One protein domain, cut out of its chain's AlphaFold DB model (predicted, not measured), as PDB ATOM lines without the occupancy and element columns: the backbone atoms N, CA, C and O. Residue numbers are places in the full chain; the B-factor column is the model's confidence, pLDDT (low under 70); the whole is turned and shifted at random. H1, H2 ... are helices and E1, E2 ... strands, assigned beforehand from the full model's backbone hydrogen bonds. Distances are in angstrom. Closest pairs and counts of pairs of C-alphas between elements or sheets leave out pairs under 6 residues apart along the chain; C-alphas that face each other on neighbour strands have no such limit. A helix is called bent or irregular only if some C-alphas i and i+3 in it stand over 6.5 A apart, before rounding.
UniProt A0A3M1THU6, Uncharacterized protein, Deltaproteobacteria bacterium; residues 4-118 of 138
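What this domain is: This is residues 4 to 118 of the 138 residues of an uncharacterized protein of Deltaproteobacteria bacterium (UniProt A0A3M1THU6). A strongly twisted sheet of four strands curls round the long, kinked helix H2 on one face, while H3 packs on the other face. H4 leads away from the sheet beside H3, H5 packs on H3 far from the strands, and the short H1 packs on H4. The printed part has 115 residues with five named helices and four named strands, in the order H1 E1 H2 E2 H3 E3 E4 H4 H5; the sheet, E1 E4 E3 E2, is mixed, and so is the class, helices and strands. The whole is compact, with a radius of gyration of the C-alphas of 13.3 A and spans of 36 by 34 by 20 A.

Where its parts are: The strands are E1, residues 12 to 15, E4, 88 to 93, E3, 79 to 85, 19.1 A long, and E2, 39 to 44. H2, residues 16 to 34, spans 24.0 A and is irregular, C-alphas 17 and 20 being 8.3 A apart; H3, 51 to 68, spans 24.1 A. H1, residues 4 to 7, begins at C-alpha 4 (30.818, -19.205, -5.493); H4 is 94 to 105, and H5, 109 to 116, ends at C-alpha 116 (22.904, -39.184, -18.015).

How they stand to each other: E4 is antiparallel to E1, with N 14 and O 89 at 3.0 A, and forms a hairpin with E3, with N 83 and O 90 at 2.8 A. E3 and E2 are parallel, with N 82 and O 41 at 2.8 A. E2, H3, E3 form a strand-helix-strand unit, two parallel neighbour strands with a helix between, and E1, H2, E2 a split one, with E4 and E3 between its strands; both crossovers are right-handed. H2 and H3 lie on opposite faces, in three layers, helices on both faces of the sheet. H3 and H4 touch, closest at the C-alphas of Leu 59 and Val 98, 6.9 A, opposite ways at 38 degrees, only just a steep tilt. Residues 59 to 64 of H3 touch H5, about perpendicular at 89 degrees, closest at the C-alphas of Arg 60 and Tyr 116, 5.3 A. H1 touches H4, closest at the C-alphas of Leu 6 and Phe 100, 6.5 A. Every O i to N i+4 pair is within hydrogen-bond range in H4 and H5, 13 of 15 in H2 and 11 of 14 in H3; H1 is too short for one.

The domain as a whole: The C-alphas farthest apart, of Ile 17 and Ala 114, are 37.1 A apart. The printed part has no cut and no long link, and no printed residue is under 70 in pLDDT.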
ATOM      1  N   LYS A   4      29.941 -19.418  -6.645       96.00
ATOM      2  CA  LYS A   4      30.818 -19.205  -5.493       96.00
ATOM      3  C   LYS A   4      30.732 -20.334  -4.452       96.00
ATOM      4  O   LYS A   4      31.796 -20.783  -4.027       96.00
ATOM      5  N   PRO A   5      29.543 -20.876  -4.099       97.00
ATOM      6  CA  PRO A   5      29.465 -21.995  -3.160       97.00
ATOM      7  C   PRO A   5      30.242 -23.235  -3.615       97.00
ATOM      8  O   PRO A   5      30.775 -23.958  -2.777       97.00
ATOM      9  N   LEU A   6      30.336 -23.471  -4.930       96.75
ATOM     10  CA  LEU A   6      31.113 -24.568  -5.500       96.75
ATOM     11  C   LEU A   6      32.618 -24.283  -5.443       96.75
ATOM     12  O   LEU A   6      33.406 -25.164  -5.104       96.75
ATOM     13  N   PHE A   7      33.028 -23.050  -5.742       97.31
ATOM     14  CA  PHE A   7      34.435 -22.641  -5.679       97.31
ATOM     15  C   PHE A   7      34.990 -22.678  -4.251       97.31
ATOM     16  O   PHE A   7      36.139 -23.072  -4.059       97.31
ATOM     17  N   ASP A   8      34.165 -22.373  -3.247       97.56
ATOM     18  CA  ASP A   8      34.528 -22.471  -1.826       97.56
ATOM     19  C   ASP A   8      34.810 -23.926  -1.379       97.56
ATOM     20  O   ASP A   8      35.395 -24.152  -0.318       97.56
ATOM     21  N   LYS A   9      34.437 -24.933  -2.187       97.50
ATOM     22  CA  LYS A   9      34.779 -26.355  -1.980       97.50
ATOM     23  C   LYS A   9      36.106 -26.765  -2.621       97.50
ATOM     24  O   LYS A   9      36.503 -27.926  -2.513       97.50
ATOM     25  N   ALA A  10      36.800 -25.853  -3.299       98.06
ATOM     26  CA  ALA A  10      38.057 -26.175  -3.953       98.06
ATOM     27  C   ALA A  10      39.136 -26.562  -2.931       98.06
ATOM     28  O   ALA A  10      39.464 -25.808  -2.016       98.06
ATOM     29  N   PHE A  11      39.747 -27.733  -3.116       97.50
ATOM     30  CA  PHE A  11      40.880 -28.178  -2.291       97.50
ATOM     31  C   PHE A  11      42.224 -27.640  -2.812       97.50
ATOM     32  O   PHE A  11      43.265 -27.746  -2.149       97.50
ATOM     33  N   LEU A  12      42.224 -27.090  -4.027       98.00
ATOM     34  CA  LEU A  12      43.341 -26.373  -4.618       98.00
ATOM     35  C   LEU A  12      42.807 -25.263  -5.525       98.00
ATOM     36  O   LEU A  12      41.876 -25.478  -6.298       98.00
ATOM     37  N   MET A  13      43.444 -24.100  -5.438       98.12
ATOM     38  CA  MET A  13      43.206 -22.952  -6.304       98.12
ATOM     39  C   MET A  13      44.541 -22.450  -6.842       98.12
ATOM     40  O   MET A  13      45.527 -22.435  -6.101       98.12
ATOM     41  N   ASP A  14      44.566 -22.045  -8.108       98.38
ATOM     42  CA  ASP A  14      45.759 -21.508  -8.763       98.38
ATOM     43  C   ASP A  14      45.404 -20.561  -9.916       98.38
ATOM     44  O   ASP A  14      44.231 -20.307 -10.204       98.38
ATOM     45  N   GLU A  15      46.423 -20.033 -10.584       98.12
ATOM     46  CA  GLU A  15      46.275 -19.334 -11.857       98.12
ATOM     47  C   GLU A  15      46.210 -20.336 -13.015       98.12
ATOM     48  O   GLU A  15      46.978 -21.300 -13.083       98.12
ATOM     49  N   ALA A  16      45.316 -20.085 -13.971       97.25
ATOM     50  CA  ALA A  16      45.121 -20.934 -15.142       97.25
ATOM     51  C   ALA A  16      46.383 -21.031 -16.017       97.25
ATOM     52  O   ALA A  16      46.612 -22.053 -16.661       97.25
ATOM     53  N   ILE A  17      47.250 -20.011 -15.998       97.38
ATOM     54  CA  ILE A  17      48.534 -20.036 -16.716       97.38
ATOM     55  C   ILE A  17      49.484 -21.128 -16.191       97.38
ATOM     56  O   ILE A  17      50.306 -21.643 -16.945       97.38
ATOM     57  N   ASN A  18      49.318 -21.543 -14.931       96.75
ATOM     58  CA  ASN A  18      50.124 -22.575 -14.275       96.75
ATOM     59  C   ASN A  18      49.416 -23.940 -14.241       96.75
ATOM     60  O   ASN A  18      49.801 -24.816 -13.460       96.75
ATOM     61  N   ALA A  19      48.371 -24.138 -15.057       96.31
ATOM     62  CA  ALA A  19      47.452 -25.271 -14.936       96.31
ATOM     63  C   ALA A  19      48.149 -26.634 -14.899       96.31
ATOM     64  O   ALA A  19      47.831 -27.445 -14.037       96.31
ATOM     65  N   ASN A  20      49.134 -26.884 -15.762       96.31
ATOM     66  CA  ASN A  20      49.828 -28.176 -15.795       96.31
ATOM     67  C   ASN A  20      50.456 -28.529 -14.436       96.31
ATOM     68  O   ASN A  20      50.202 -29.600 -13.885       96.31
ATOM     69  N   GLU A  21      51.212 -27.600 -13.851       97.75
ATOM     70  CA  GLU A  21      51.851 -27.815 -12.552       97.75
ATOM     71  C   GLU A  21      50.827 -27.869 -11.412       97.75
ATOM     72  O   GLU A  21      50.963 -28.661 -10.474       97.75
ATOM     73  N   ALA A  22      49.790 -27.032 -11.485       97.56
ATOM     74  CA  ALA A  22      48.709 -27.008 -10.509       97.56
ATOM     75  C   ALA A  22      47.934 -28.332 -10.490       97.56
ATOM     76  O   ALA A  22      47.657 -28.862  -9.413       97.56
ATOM     77  N   LEU A  23      47.658 -28.919 -11.656       97.62
ATOM     78  CA  LEU A  23      46.983 -30.208 -11.788       97.62
ATOM     79  C   LEU A  23      47.851 -31.365 -11.296       97.62
ATOM     80  O   LEU A  23      47.334 -32.280 -10.655       97.62
ATOM     81  N   ASP A  24      49.166 -31.324 -11.498       97.00
ATOM     82  CA  ASP A  24      50.069 -32.332 -10.932       97.00
ATOM     83  C   ASP A  24      50.125 -32.264  -9.400       97.00
ATOM     84  O   ASP A  24      50.084 -33.300  -8.714       97.00
ATOM     85  N   ARG A  25      50.118 -31.047  -8.838       96.88
ATOM     86  CA  ARG A  25      49.936 -30.840  -7.392       96.88
ATOM     87  C   ARG A  25      48.572 -31.342  -6.928       96.88
ATOM     88  O   ARG A  25      48.512 -32.036  -5.912       96.88
ATOM     89  N   ALA A  26      47.502 -31.033  -7.659       96.94
ATOM     90  CA  ALA A  26      46.140 -31.439  -7.327       96.94
ATOM     91  C   ALA A  26      46.017 -32.963  -7.299       96.94
ATOM     92  O   ALA A  26      45.628 -33.513  -6.274       96.94
ATOM     93  N   ARG A  27      46.471 -33.659  -8.348       96.75
ATOM     94  CA  ARG A  27      46.521 -35.129  -8.412       96.75
ATOM     95  C   ARG A  27      47.297 -35.717  -7.237       96.75
ATOM     96  O   ARG A  27      46.840 -36.663  -6.606       96.75
ATOM     97  N   THR A  28      48.455 -35.146  -6.904       95.19
ATOM     98  CA  THR A  28      49.276 -35.618  -5.778       95.19
ATOM     99  C   THR A  28      48.572 -35.444  -4.432       95.19
ATOM    100  O   THR A  28      48.594 -36.363  -3.614       95.19
ATOM    101  N   ARG A  29      47.937 -34.288  -4.193       94.94
ATOM    102  CA  ARG A  29      47.158 -34.029  -2.969       94.94
ATOM    103  C   ARG A  29      45.939 -34.940  -2.886       94.94
ATOM    104  O   ARG A  29      45.727 -35.565  -1.853       94.94
ATOM    105  N   PHE A  30      45.198 -35.055  -3.982       93.88
ATOM    106  CA  PHE A  30      43.980 -35.847  -4.060       93.88
ATOM    107  C   PHE A  30      44.268 -37.330  -3.824       93.88
ATOM    108  O   PHE A  30      43.601 -37.945  -3.004       93.88
ATOM    109  N   ARG A  31      45.343 -37.884  -4.413       93.62
ATOM    110  CA  ARG A  31      45.721 -39.286  -4.163       93.62
ATOM    111  C   ARG A  31      46.023 -39.592  -2.700       93.62
ATOM    112  O   ARG A  31      45.725 -40.676  -2.210       93.62
ATOM    113  N   ARG A  32      46.642 -38.644  -1.992       90.12
ATOM    114  CA  ARG A  32      46.945 -38.808  -0.563       90.12
ATOM    115  C   ARG A  32      45.683 -38.828   0.299       90.12
ATOM    116  O   ARG A  32      45.707 -39.463   1.344       90.12
ATOM    117  N   ALA A  33      44.632 -38.126  -0.120       87.81
ATOM    118  CA  ALA A  33      43.370 -38.046   0.608       87.81
ATOM    119  C   ALA A  33      42.395 -39.179   0.237       87.81
ATOM    120  O   ALA A  33      41.772 -39.755   1.120       87.81
ATOM    121  N   GLU A  34      42.297 -39.522  -1.051       83.75
ATOM    122  CA  GLU A  34      41.207 -40.339  -1.614       83.75
ATOM    123  C   GLU A  34      41.676 -41.701  -2.180       83.75
ATOM    124  O   GLU A  34      40.856 -42.520  -2.597       83.75
ATOM    125  N   GLY A  35      42.988 -41.977  -2.182       81.50
ATOM    126  CA  GLY A  35      43.586 -43.238  -2.646       81.50
ATOM    127  C   GLY A  35      44.309 -43.142  -3.996       81.50
ATOM    128  O   GLY A  35      44.476 -42.075  -4.568       81.50
ATOM    129  N   GLU A  36      44.791 -44.263  -4.539       79.00
ATOM    130  CA  GLU A  36      45.719 -44.241  -5.688       79.00
ATOM    131  C   GLU A  36      45.138 -43.657  -6.991       79.00
ATOM    132  O   GLU A  36      45.890 -43.155  -7.830       79.00
ATOM    133  N   LYS A  37      43.813 -43.694  -7.172       82.38
ATOM    134  CA  LYS A  37      43.154 -43.145  -8.365       82.38
ATOM    135  C   LYS A  37      42.992 -41.628  -8.246       82.38
ATOM    136  O   LYS A  37      42.438 -41.131  -7.273       82.38
ATOM    137  N   SER A  38      43.423 -40.899  -9.274       88.44
ATOM    138  CA  SER A  38      43.186 -39.456  -9.393       88.44
ATOM    139  C   SER A  38      42.967 -39.057 -10.849       88.44
ATOM    140  O   SER A  38      43.933 -38.903 -11.603       88.44
ATOM    141  N   PHE A  39      41.711 -38.865 -11.229       93.25
ATOM    142  CA  PHE A  39      41.306 -38.343 -12.526       93.25
ATOM    143  C   PHE A  39      40.858 -36.890 -12.378       93.25
ATOM    144  O   PHE A  39      40.116 -36.547 -11.461       93.25
ATOM    145  N   SER A  40      41.341 -36.049 -13.291       94.56
ATOM    146  CA  SER A  40      40.929 -34.653 -13.420       94.56
ATOM    147  C   SER A  40      39.960 -34.554 -14.586       94.56
ATOM    148  O   SER A  40      40.336 -34.895 -15.708       94.56
ATOM    149  N   TYR A  41      38.745 -34.081 -14.330       95.88
ATOM    150  CA  TYR A  41      37.789 -33.722 -15.368       95.88
ATOM    151  C   TYR A  41      37.839 -32.209 -15.598       95.88
ATOM    152  O   TYR A  41      37.449 -31.430 -14.734       95.88
ATOM    153  N   GLU A  42      38.380 -31.778 -16.733       96.81
ATOM    154  CA  GLU A  42      38.643 -30.363 -17.014       96.81
ATOM    155  C   GLU A  42      37.454 -29.688 -17.701       96.81
ATOM    156  O   GLU A  42      36.913 -30.205 -18.681       96.81
ATOM    157  N   VAL A  43      37.049 -28.525 -17.187       97.62
ATOM    158  CA  VAL A  43      35.885 -27.778 -17.674       97.62
ATOM    159  C   VAL A  43      36.166 -26.283 -17.646       97.62
ATOM    160  O   VAL A  43      36.584 -25.739 -16.628       97.62
ATOM    161  N   VAL A  44      35.876 -25.608 -18.756       97.69
ATOM    162  CA  VAL A  44      35.860 -24.142 -18.817       97.69
ATOM    163  C   VAL A  44      34.487 -23.641 -18.391       97.69
ATOM    164  O   VAL A  44      33.461 -24.077 -18.922       97.69
ATOM    165  N   VAL A  45      34.480 -22.732 -17.424       97.94
ATOM    166  CA  VAL A  45      33.285 -22.058 -16.930       97.94
ATOM    167  C   VAL A  45      33.067 -20.795 -17.771       97.94
ATOM    168  O   VAL A  45      33.998 -19.995 -17.897       97.94
ATOM    169  N   PRO A  46      31.884 -20.612 -18.383       97.56
ATOM    170  CA  PRO A  46      31.568 -19.393 -19.120       97.56
ATOM    171  C   PRO A  46      31.493 -18.192 -18.170       97.56
ATOM    172  O   PRO A  46      31.316 -18.356 -16.965       97.56
ATOM    173  N   GLU A  47      31.600 -16.981 -18.714       95.19
ATOM    174  CA  GLU A  47      31.499 -15.738 -17.934       95.19
ATOM    175  C   GLU A  47      30.141 -15.612 -17.225       95.19
ATOM    176  O   GLU A  47      30.072 -15.233 -16.058       95.19
ATOM    177  N   GLU A  48      29.072 -16.030 -17.906       96.31
ATOM    178  CA  GLU A  48      27.710 -16.069 -17.380       96.31
ATOM    179  C   GLU A  48      27.205 -17.522 -17.346       96.31
ATOM    180  O   GLU A  48      26.533 -17.971 -18.274       96.31
ATOM    181  N   PRO A  49      27.544 -18.308 -16.308       96.44
ATOM    182  CA  PRO A  49      27.051 -19.672 -16.188       96.44
ATOM    183  C   PRO A  49      25.566 -19.672 -15.826       96.44
ATOM    184  O   PRO A  49      25.106 -18.916 -14.959       96.44
ATOM    185  N   ASP A  50      24.822 -20.579 -16.444       96.75
ATOM    186  CA  ASP A  50      23.401 -20.798 -16.221       96.75
ATOM    187  C   ASP A  50      23.091 -22.284 -15.962       96.75
ATOM    188  O   ASP A  50      23.986 -23.134 -15.884       96.75
ATOM    189  N   ALA A  51      21.806 -22.583 -15.766       96.06
ATOM    190  CA  ALA A  51      21.344 -23.939 -15.495       96.06
ATOM    191  C   ALA A  51      21.560 -24.882 -16.692       96.06
ATOM    192  O   ALA A  51      21.861 -26.056 -16.490       96.06
ATOM    193  N   GLU A  52      21.460 -24.380 -17.929       96.06
ATOM    194  CA  GLU A  52      21.657 -25.188 -19.137       96.06
ATOM    195  C   GLU A  52      23.114 -25.640 -19.267       96.06
ATOM    196  O   GLU A  52      23.389 -26.816 -19.530       96.06
ATOM    197  N   TRP A  53      24.067 -24.740 -19.018       96.81
ATOM    198  CA  TRP A  53      25.478 -25.099 -18.954       96.81
ATOM    199  C   TRP A  53      25.749 -26.095 -17.821       96.81
ATOM    200  O   TRP A  53      26.417 -27.113 -18.044       96.81
ATOM    201  N   LEU A  54      25.208 -25.840 -16.624       97.19
ATOM    202  CA  LEU A  54      25.402 -26.713 -15.467       97.19
ATOM    203  C   LEU A  54      24.916 -28.135 -15.760       97.19
ATOM    204  O   LEU A  54      25.672 -29.091 -15.601       97.19
ATOM    205  N   GLU A  55      23.679 -28.282 -16.227       96.00
ATOM    206  CA  GLU A  55      23.074 -29.584 -16.491       96.00
ATOM    207  C   GLU A  55      23.672 -30.245 -17.744       96.00
ATOM    208  O   GLU A  55      24.194 -31.363 -17.692       96.00
ATOM    209  N   GLY A  56      23.631 -29.549 -18.881       93.38
ATOM    210  CA  GLY A  56      23.941 -30.111 -20.193       93.38
ATOM    211  C   GLY A  56      25.433 -30.258 -20.483       93.38
ATOM    212  O   GLY A  56      25.830 -31.181 -21.206       93.38
ATOM    213  N   THR A  57      26.269 -29.378 -19.922       93.94
ATOM    214  CA  THR A  57      27.719 -29.381 -20.167       93.94
ATOM    215  C   THR A  57      28.492 -30.013 -19.024       93.94
ATOM    216  O   THR A  57      29.302 -30.904 -19.286       93.94
ATOM    217  N   LEU A  58      28.261 -29.573 -17.786       96.94
ATOM    218  CA  LEU A  58      29.032 -30.047 -16.639       96.94
ATOM    219  C   LEU A  58      28.504 -31.391 -16.122       96.94
ATOM    220  O   LEU A  58      29.197 -32.405 -16.238       96.94
ATOM    221  N   LEU A  59      27.277 -31.428 -15.597       97.06
ATOM    222  CA  LEU A  59      26.740 -32.604 -14.908       97.06
ATOM    223  C   LEU A  59      26.579 -33.795 -15.845       97.06
ATOM    224  O   LEU A  59      27.080 -34.871 -15.532       97.06
ATOM    225  N   ARG A  60      25.968 -33.619 -17.022       95.38
ATOM    226  CA  ARG A  60      25.783 -34.716 -17.986       95.38
ATOM    227  C   ARG A  60      27.085 -35.458 -18.288       95.38
ATOM    228  O   ARG A  60      27.116 -36.688 -18.287       95.38
ATOM    229  N   LYS A  61      28.161 -34.720 -18.566       95.12
ATOM    230  CA  LYS A  61      29.445 -35.329 -18.928       95.12
ATOM    231  C   LYS A  61      30.172 -35.891 -17.712       95.12
ATOM    232  O   LYS A  61      30.798 -36.944 -17.829       95.12
ATOM    233  N   LEU A  62      30.062 -35.232 -16.558       96.31
ATOM    234  CA  LEU A  62      30.629 -35.725 -15.308       96.31
ATOM    235  C   LEU A  62      29.988 -37.054 -14.893       96.31
ATOM    236  O   LEU A  62      30.714 -37.996 -14.592       96.31
ATOM    237  N   VAL A  63      28.656 -37.167 -14.949       95.38
ATOM    238  CA  VAL A  63      27.928 -38.410 -14.639       95.38
ATOM    239  C   VAL A  63      28.361 -39.538 -15.567       95.38
ATOM    240  O   VAL A  63      28.725 -40.616 -15.098       95.38
ATOM    241  N   TYR A  64      28.404 -39.276 -16.874       92.56
ATOM    242  CA  TYR A  64      28.893 -40.250 -17.849       92.56
ATOM    243  C   TYR A  64      30.334 -40.702 -17.542       92.56
ATOM    244  O   TYR A  64      30.649 -41.895 -17.582       92.56
ATOM    245  N   HIS A  65      31.225 -39.763 -17.208       93.12
ATOM    246  CA  HIS A  65      32.615 -40.074 -16.870       93.12
ATOM    247  C   HIS A  65      32.727 -40.916 -15.590       93.12
ATOM    248  O   HIS A  65      33.476 -41.891 -15.555       93.12
ATOM    249  N   CYS A  66      31.949 -40.584 -14.562       92.94
ATOM    250  CA  CYS A  66      31.888 -41.320 -13.303       92.94
ATOM    251  C   CYS A  66      31.439 -42.775 -13.513       92.94
ATOM    252  O   CYS A  66      32.117 -43.703 -13.072       92.94
ATOM    253  N   GLU A  67      30.354 -42.996 -14.257       89.56
ATOM    254  CA  GLU A  67      29.849 -44.342 -14.569       89.56
ATOM    255  C   GLU A  67      30.865 -45.153 -15.390       89.56
ATOM    256  O   GLU A  67      31.238 -46.262 -15.002       89.56
ATOM    257  N   SER A  68      31.393 -44.575 -16.476       89.12
ATOM    258  CA  SER A  68      32.350 -45.255 -17.369       89.12
ATOM    259  C   SER A  68      33.684 -45.617 -16.702       89.12
ATOM    260  O   SER A  68      34.366 -46.548 -17.134       89.12
ATOM    261  N   THR A  69      34.058 -44.926 -15.623       88.62
ATOM    262  CA  THR A  69      35.270 -45.214 -14.833       88.62
ATOM    263  C   THR A  69      34.998 -46.057 -13.583       88.62
ATOM    264  O   THR A  69      35.930 -46.372 -12.836       88.62
ATOM    265  N   ARG A  70      33.744 -46.497 -13.388       88.25
ATOM    266  CA  ARG A  70      33.262 -47.235 -12.205       88.25
ATOM    267  C   ARG A  70      33.446 -46.466 -10.893       88.25
ATOM    268  O   ARG A  70      33.664 -47.065  -9.841       88.25
ATOM    269  N   SER A  71      33.344 -45.147 -10.966       90.25
ATOM    270  CA  SER A  71      33.363 -44.224  -9.835       90.25
ATOM    271  C   SER A  71      31.946 -43.707  -9.607       90.25
ATOM    272  O   SER A  71      31.629 -42.575  -9.955       90.25
ATOM    273  N   ALA A  72      31.075 -44.570  -9.078       87.25
ATOM    274  CA  ALA A  72      29.642 -44.308  -8.957       87.25
ATOM    275  C   ALA A  72      29.320 -43.016  -8.183       87.25
ATOM    276  O   ALA A  72      30.021 -42.647  -7.234       87.25
ATOM    277  N   LEU A  73      28.227 -42.354  -8.566       92.25
ATOM    278  CA  LEU A  73      27.653 -41.262  -7.783       92.25
ATOM    279  C   LEU A  73      27.056 -41.800  -6.462       92.25
ATOM    280  O   LEU A  73      26.630 -42.956  -6.418       92.25
ATOM    281  N   PRO A  74      26.975 -40.975  -5.398       93.88
ATOM    282  CA  PRO A  74      27.435 -39.581  -5.321       93.88
ATOM    283  C   PRO A  74      28.937 -39.426  -5.052       93.88
ATOM    284  O   PRO A  74      29.468 -38.333  -5.212       93.88
ATOM    285  N   GLU A  75      29.625 -40.493  -4.643       93.00
ATOM    286  CA  GLU A  75      30.994 -40.390  -4.126       93.00
ATOM    287  C   GLU A  75      32.028 -40.047  -5.201       93.00
ATOM    288  O   GLU A  75      33.033 -39.405  -4.901       93.00
ATOM    289  N   CYS A  76      31.802 -40.470  -6.452       93.44
ATOM    290  CA  CYS A  76      32.678 -40.179  -7.592       93.44
ATOM    291  C   CYS A  76      34.160 -40.462  -7.278       93.44
ATOM    292  O   CYS A  76      35.048 -39.664  -7.590       93.44
ATOM    293  N   GLN A  77      34.426 -41.592  -6.611       92.94
ATOM    294  CA  GLN A  77      35.715 -41.865  -5.978       92.94
ATOM    295  C   GLN A  77      36.890 -41.709  -6.954       92.94
ATOM    296  O   GLN A  77      36.898 -42.280  -8.050       92.94
ATOM    297  N   GLY A  78      37.914 -40.964  -6.534       93.62
ATOM    298  CA  GLY A  78      39.117 -40.745  -7.337       93.62
ATOM    299  C   GLY A  78      38.953 -39.727  -8.470       93.62
ATOM    300  O   GLY A  78      39.864 -39.617  -9.288       93.62
ATOM    301  N   ILE A  79      37.839 -38.986  -8.533       96.38
ATOM    302  CA  ILE A  79      37.591 -37.948  -9.542       96.38
ATOM    303  C   ILE A  79      37.484 -36.576  -8.869       96.38
ATOM    304  O   ILE A  79      36.762 -36.385  -7.888       96.38
ATOM    305  N   PHE A  80      38.168 -35.594  -9.444       97.75
ATOM    306  CA  PHE A  80      37.945 -34.181  -9.168       97.75
ATOM    307  C   PHE A  80      37.728 -33.417 -10.475       97.75
ATOM    308  O   PHE A  80      38.156 -33.852 -11.545       97.75
ATOM    309  N   VAL A  81      37.054 -32.278 -10.388       98.38
ATOM    310  CA  VAL A  81      36.789 -31.382 -11.511       98.38
ATOM    311  C   VAL A  81      37.718 -30.181 -11.418       98.38
ATOM    312  O   VAL A  81      37.866 -29.569 -10.362       98.38
ATOM    313  N   SER A  82      38.330 -29.854 -12.546       98.50
ATOM    314  CA  SER A  82      39.229 -28.723 -12.729       98.50
ATOM    315  C   SER A  82      38.481 -27.637 -13.487       98.50
ATOM    316  O   SER A  82      38.325 -27.714 -14.705       98.50
ATOM    317  N   LEU A  83      37.956 -26.666 -12.743       98.56
ATOM    318  CA  LEU A  83      37.131 -25.571 -13.241       98.56
ATOM    319  C   LEU A  83      38.025 -24.381 -13.599       98.56
ATOM    320  O   LEU A  83      38.630 -23.763 -12.720       98.56
ATOM    321  N   PHE A  84      38.090 -24.054 -14.884       98.38
ATOM    322  CA  PHE A  84      38.783 -22.877 -15.400       98.38
ATOM    323  C   PHE A  84      37.805 -21.705 -15.465       98.38
ATOM    324  O   PHE A  84      36.839 -21.753 -16.223       98.38
ATOM    325  N   VAL A  85      38.051 -20.665 -14.670       97.56
ATOM    326  CA  VAL A  85      37.187 -19.486 -14.528       97.56
ATOM    327  C   VAL A  85      38.036 -18.245 -14.786       97.56
ATOM    328  O   VAL A  85      38.787 -17.812 -13.912       97.56
ATOM    329  N   GLY A  86      37.960 -17.694 -15.996       96.56
ATOM    330  CA  GLY A  86      38.841 -16.596 -16.401       96.56
ATOM    331  C   GLY A  86      40.322 -16.983 -16.285       96.56
ATOM    332  O   GLY A  86      40.777 -17.911 -16.951       96.56
ATOM    333  N   ASP A  87      41.066 -16.285 -15.427       97.38
ATOM    334  CA  ASP A  87      42.490 -16.516 -15.148       97.38
ATOM    335  C   ASP A  87      42.747 -17.479 -13.973       97.38
ATOM    336  O   ASP A  87      43.899 -17.694 -13.589       97.38
ATOM    337  N   ARG A  88      41.699 -18.083 -13.400       98.38
ATOM    338  CA  ARG A  88      41.785 -18.977 -12.240       98.38
ATOM    339  C   ARG A  88      41.462 -20.424 -12.578       98.38
ATOM    340  O   ARG A  88      40.623 -20.720 -13.425       98.38
ATOM    341  N   LEU A  89      42.097 -21.321 -11.835       98.62
ATOM    342  CA  LEU A  89      41.810 -22.748 -11.794       98.62
ATOM    343  C   LEU A  89      41.339 -23.129 -10.387       98.62
ATOM    344  O   LEU A  89      42.039 -22.865  -9.410       98.62
ATOM    345  N   TYR A  90      40.199 -23.811 -10.301       98.69
ATOM    346  CA  TYR A  90      39.664 -24.394  -9.071       98.69
ATOM    347  C   TYR A  90      39.585 -25.911  -9.223       98.69
ATOM    348  O   TYR A  90      38.926 -26.414 -10.130       98.69
ATOM    349  N   CYS A  91      40.238 -26.653  -8.334       98.50
ATOM    350  CA  CYS A  91      40.118 -28.108  -8.273       98.50
ATOM    351  C   CYS A  91      39.135 -28.480  -7.162       98.50
ATOM    352  O   CYS A  91      39.420 -28.249  -5.984       98.50
ATOM    353  N   VAL A  92      37.998 -29.067  -7.529       98.44
ATOM    354  CA  VAL A  92      36.892 -29.403  -6.620       98.44
ATOM    355  C   VAL A  92      36.621 -30.906  -6.680       98.44
ATOM    356  O   VAL A  92      36.598 -31.457  -7.782       98.44
ATOM    357  N   PRO A  93      36.413 -31.617  -5.557       97.69
ATOM    358  CA  PRO A  93      36.047 -33.031  -5.608       97.69
ATOM    359  C   PRO A  93      34.749 -33.230  -6.403       97.69
ATOM    360  O   PRO A  93      33.806 -32.450  -6.272       97.69
ATOM    361  N   ALA A  94      34.670 -34.276  -7.231       97.81
ATOM    362  CA  ALA A  94      33.508 -34.472  -8.101       97.81
ATOM    363  C   ALA A  94      32.198 -34.657  -7.314       97.81
ATOM    364  O   ALA A  94      31.161 -34.164  -7.751       97.81
ATOM    365  N   LYS A  95      32.256 -35.272  -6.124       97.44
ATOM    366  CA  LYS A  95      31.105 -35.388  -5.214       97.44
ATOM    367  C   LYS A  95      30.499 -34.036  -4.835       97.44
ATOM    368  O   LYS A  95      29.282 -33.901  -4.799       97.44
ATOM    369  N   ASP A  96      31.337 -33.020  -4.621       98.19
ATOM    370  CA  ASP A  96      30.884 -31.680  -4.243       98.19
ATOM    371  C   ASP A  96      30.264 -30.951  -5.445       98.19
ATOM    372  O   ASP A  96      29.291 -30.216  -5.290       98.19
ATOM    373  N   VAL A  97      30.763 -31.214  -6.659       98.19
ATOM    374  CA  VAL A  97      30.165 -30.712  -7.911       98.19
ATOM    375  C   VAL A  97      28.791 -31.332  -8.155       98.19
ATOM    376  O   VAL A  97      27.852 -30.621  -8.509       98.19
ATOM    377  N   VAL A  98      28.657 -32.645  -7.949       98.00
ATOM    378  CA  VAL A  98      27.374 -33.351  -8.069       98.00
ATOM    379  C   VAL A  98      26.383 -32.845  -7.025       98.00
ATOM    380  O   VAL A  98      25.256 -32.521  -7.385       98.00
ATOM    381  N   ALA A  99      26.801 -32.718  -5.763       98.12
ATOM    382  CA  ALA A  99      25.949 -32.215  -4.688       98.12
ATOM    383  C   ALA A  99      25.445 -30.790  -4.975       98.12
ATOM    384  O   ALA A  99      24.246 -30.538  -4.884       98.12
ATOM    385  N   PHE A 100      26.340 -29.892  -5.400       98.25
ATOM    386  CA  PHE A 100      25.967 -28.542  -5.830       98.25
ATOM    387  C   PHE A 100      24.976 -28.567  -7.000       98.25
ATOM    388  O   PHE A 100      23.996 -27.830  -7.000       98.25
ATOM    389  N   GLY A 101      25.210 -29.428  -7.993       97.38
ATOM    390  CA  GLY A 101      24.327 -29.582  -9.145       97.38
ATOM    391  C   GLY A 101      22.923 -30.055  -8.776       97.38
ATOM    392  O   GLY A 101      21.944 -29.502  -9.269       97.38
ATOM    393  N   CYS A 102      22.830 -31.046  -7.888       97.62
ATOM    394  CA  CYS A 102      21.569 -31.532  -7.334       97.62
ATOM    395  C   CYS A 102      20.790 -30.415  -6.629       97.62
ATOM    396  O   CYS A 102      19.604 -30.238  -6.897       97.62
ATOM    397  N   GLU A 103      21.460 -29.635  -5.777       97.50
ATOM    398  CA  GLU A 103      20.841 -28.516  -5.057       97.50
ATOM    399  C   GLU A 103      20.380 -27.404  -6.013       97.50
ATOM    400  O   GLU A 103      19.247 -26.941  -5.928       97.50
ATOM    401  N   ALA A 104      21.230 -27.004  -6.963       96.94
ATOM    402  CA  ALA A 104      20.934 -25.912  -7.890       96.94
ATOM    403  C   ALA A 104      19.797 -26.232  -8.878       96.94
ATOM    404  O   ALA A 104      19.122 -25.316  -9.350       96.94
ATOM    405  N   LEU A 105      19.606 -27.511  -9.212       96.00
ATOM    406  CA  LEU A 105      18.592 -27.977 -10.163       96.00
ATOM    407  C   LEU A 105      17.357 -28.597  -9.490       96.00
ATOM    408  O   LEU A 105      16.442 -29.003 -10.203       96.00
ATOM    409  N   ASP A 106      17.335 -28.679  -8.156       96.94
ATOM    410  CA  ASP A 106      16.284 -29.343  -7.372       96.94
ATOM    411  C   ASP A 106      16.014 -30.789  -7.842       96.94
ATOM    412  O   ASP A 106      14.882 -31.206  -8.096       96.94
ATOM    413  N   VAL A 107      17.090 -31.565  -8.021       96.75
ATOM    414  CA  VAL A 107      17.033 -32.985  -8.413       96.75
ATOM    415  C   VAL A 107      17.929 -33.844  -7.534       96.75
ATOM    416  O   VAL A 107      18.963 -33.400  -7.040       96.75
ATOM    417  N   ASP A 108      17.578 -35.117  -7.386       96.56
ATOM    418  CA  ASP A 108      18.422 -36.093  -6.707       96.56
ATOM    419  C   ASP A 108      19.442 -36.761  -7.651       96.56
ATOM    420  O   ASP A 108      19.421 -36.640  -8.882       96.56
ATOM    421  N   VAL A 109      20.371 -37.495  -7.042       95.06
ATOM    422  CA  VAL A 109      21.412 -38.254  -7.747       95.06
ATOM    423  C   VAL A 109      20.807 -39.328  -8.651       95.06
ATOM    424  O   VAL A 109      21.307 -39.556  -9.753       95.06
ATOM    425  N   GLU A 110      19.727 -39.982  -8.216       94.06
ATOM    426  CA  GLU A 110      19.060 -41.026  -8.998       94.06
ATOM    427  C   GLU A 110      18.520 -40.479 -10.319       94.06
ATOM    428  O   GLU A 110      18.666 -41.126 -11.361       94.06
ATOM    429  N   THR A 111      17.976 -39.263 -10.292       94.94
ATOM    430  CA  THR A 111      17.511 -38.528 -11.468       94.94
ATOM    431  C   THR A 111      18.666 -38.208 -12.408       94.94
ATOM    432  O   THR A 111      18.556 -38.464 -13.609       94.94
ATOM    433  N   LEU A 112      19.797 -37.712 -11.894       93.31
ATOM    434  CA  LEU A 112      20.983 -37.442 -12.719       93.31
ATOM    435  C   LEU A 112      21.518 -38.717 -13.386       93.31
ATOM    436  O   LEU A 112      21.790 -38.721 -14.588       93.31
ATOM    437  N   VAL A 113      21.611 -39.820 -12.638       92.62
ATOM    438  CA  VAL A 113      22.042 -41.124 -13.168       92.62
ATOM    439  C   VAL A 113      21.036 -41.668 -14.183       92.62
ATOM    440  O   VAL A 113      21.438 -42.220 -15.203       92.62
ATOM    441  N   ALA A 114      19.731 -41.510 -13.957       91.38
ATOM    442  CA  ALA A 114      18.709 -41.945 -14.908       91.38
ATOM    443  C   ALA A 114      18.742 -41.148 -16.222       91.38
ATOM    444  O   ALA A 114      18.500 -41.721 -17.283       91.38
ATOM    445  N   ARG A 115      19.047 -39.845 -16.162       91.75
ATOM    446  CA  ARG A 115      19.135 -38.974 -17.346       91.75
ATOM    447  C   ARG A 115      20.440 -39.155 -18.123       91.75
ATOM    448  O   ARG A 115      20.420 -39.094 -19.351       91.75
ATOM    449  N   TYR A 116      21.565 -39.329 -17.423       91.12
ATOM    450  CA  TYR A 116      22.904 -39.184 -18.015       91.12
ATOM    451  C   TYR A 116      23.861 -40.351 -17.768       91.12
ATOM    452  O   TYR A 116      24.936 -40.386 -18.369       91.12
ATOM    453  N   GLY A 117      23.506 -41.286 -16.890       82.50
ATOM    454  CA  GLY A 117      24.309 -42.477 -16.642       82.50
ATOM    455  C   GLY A 117      24.301 -43.439 -17.828       82.50
ATOM    456  O   GLY A 117      23.428 -43.389 -18.695       82.50
ATOM    457  N   THR A 118      25.280 -44.343 -17.868       78.50
ATOM    458  CA  THR A 118      25.379 -45.362 -18.930       78.50
ATOM    459  C   THR A 118      24.447 -46.552 -18.685       78.50
ATOM    460  O   THR A 118      24.176 -47.319 -19.604       78.50
TER     461      THR A 118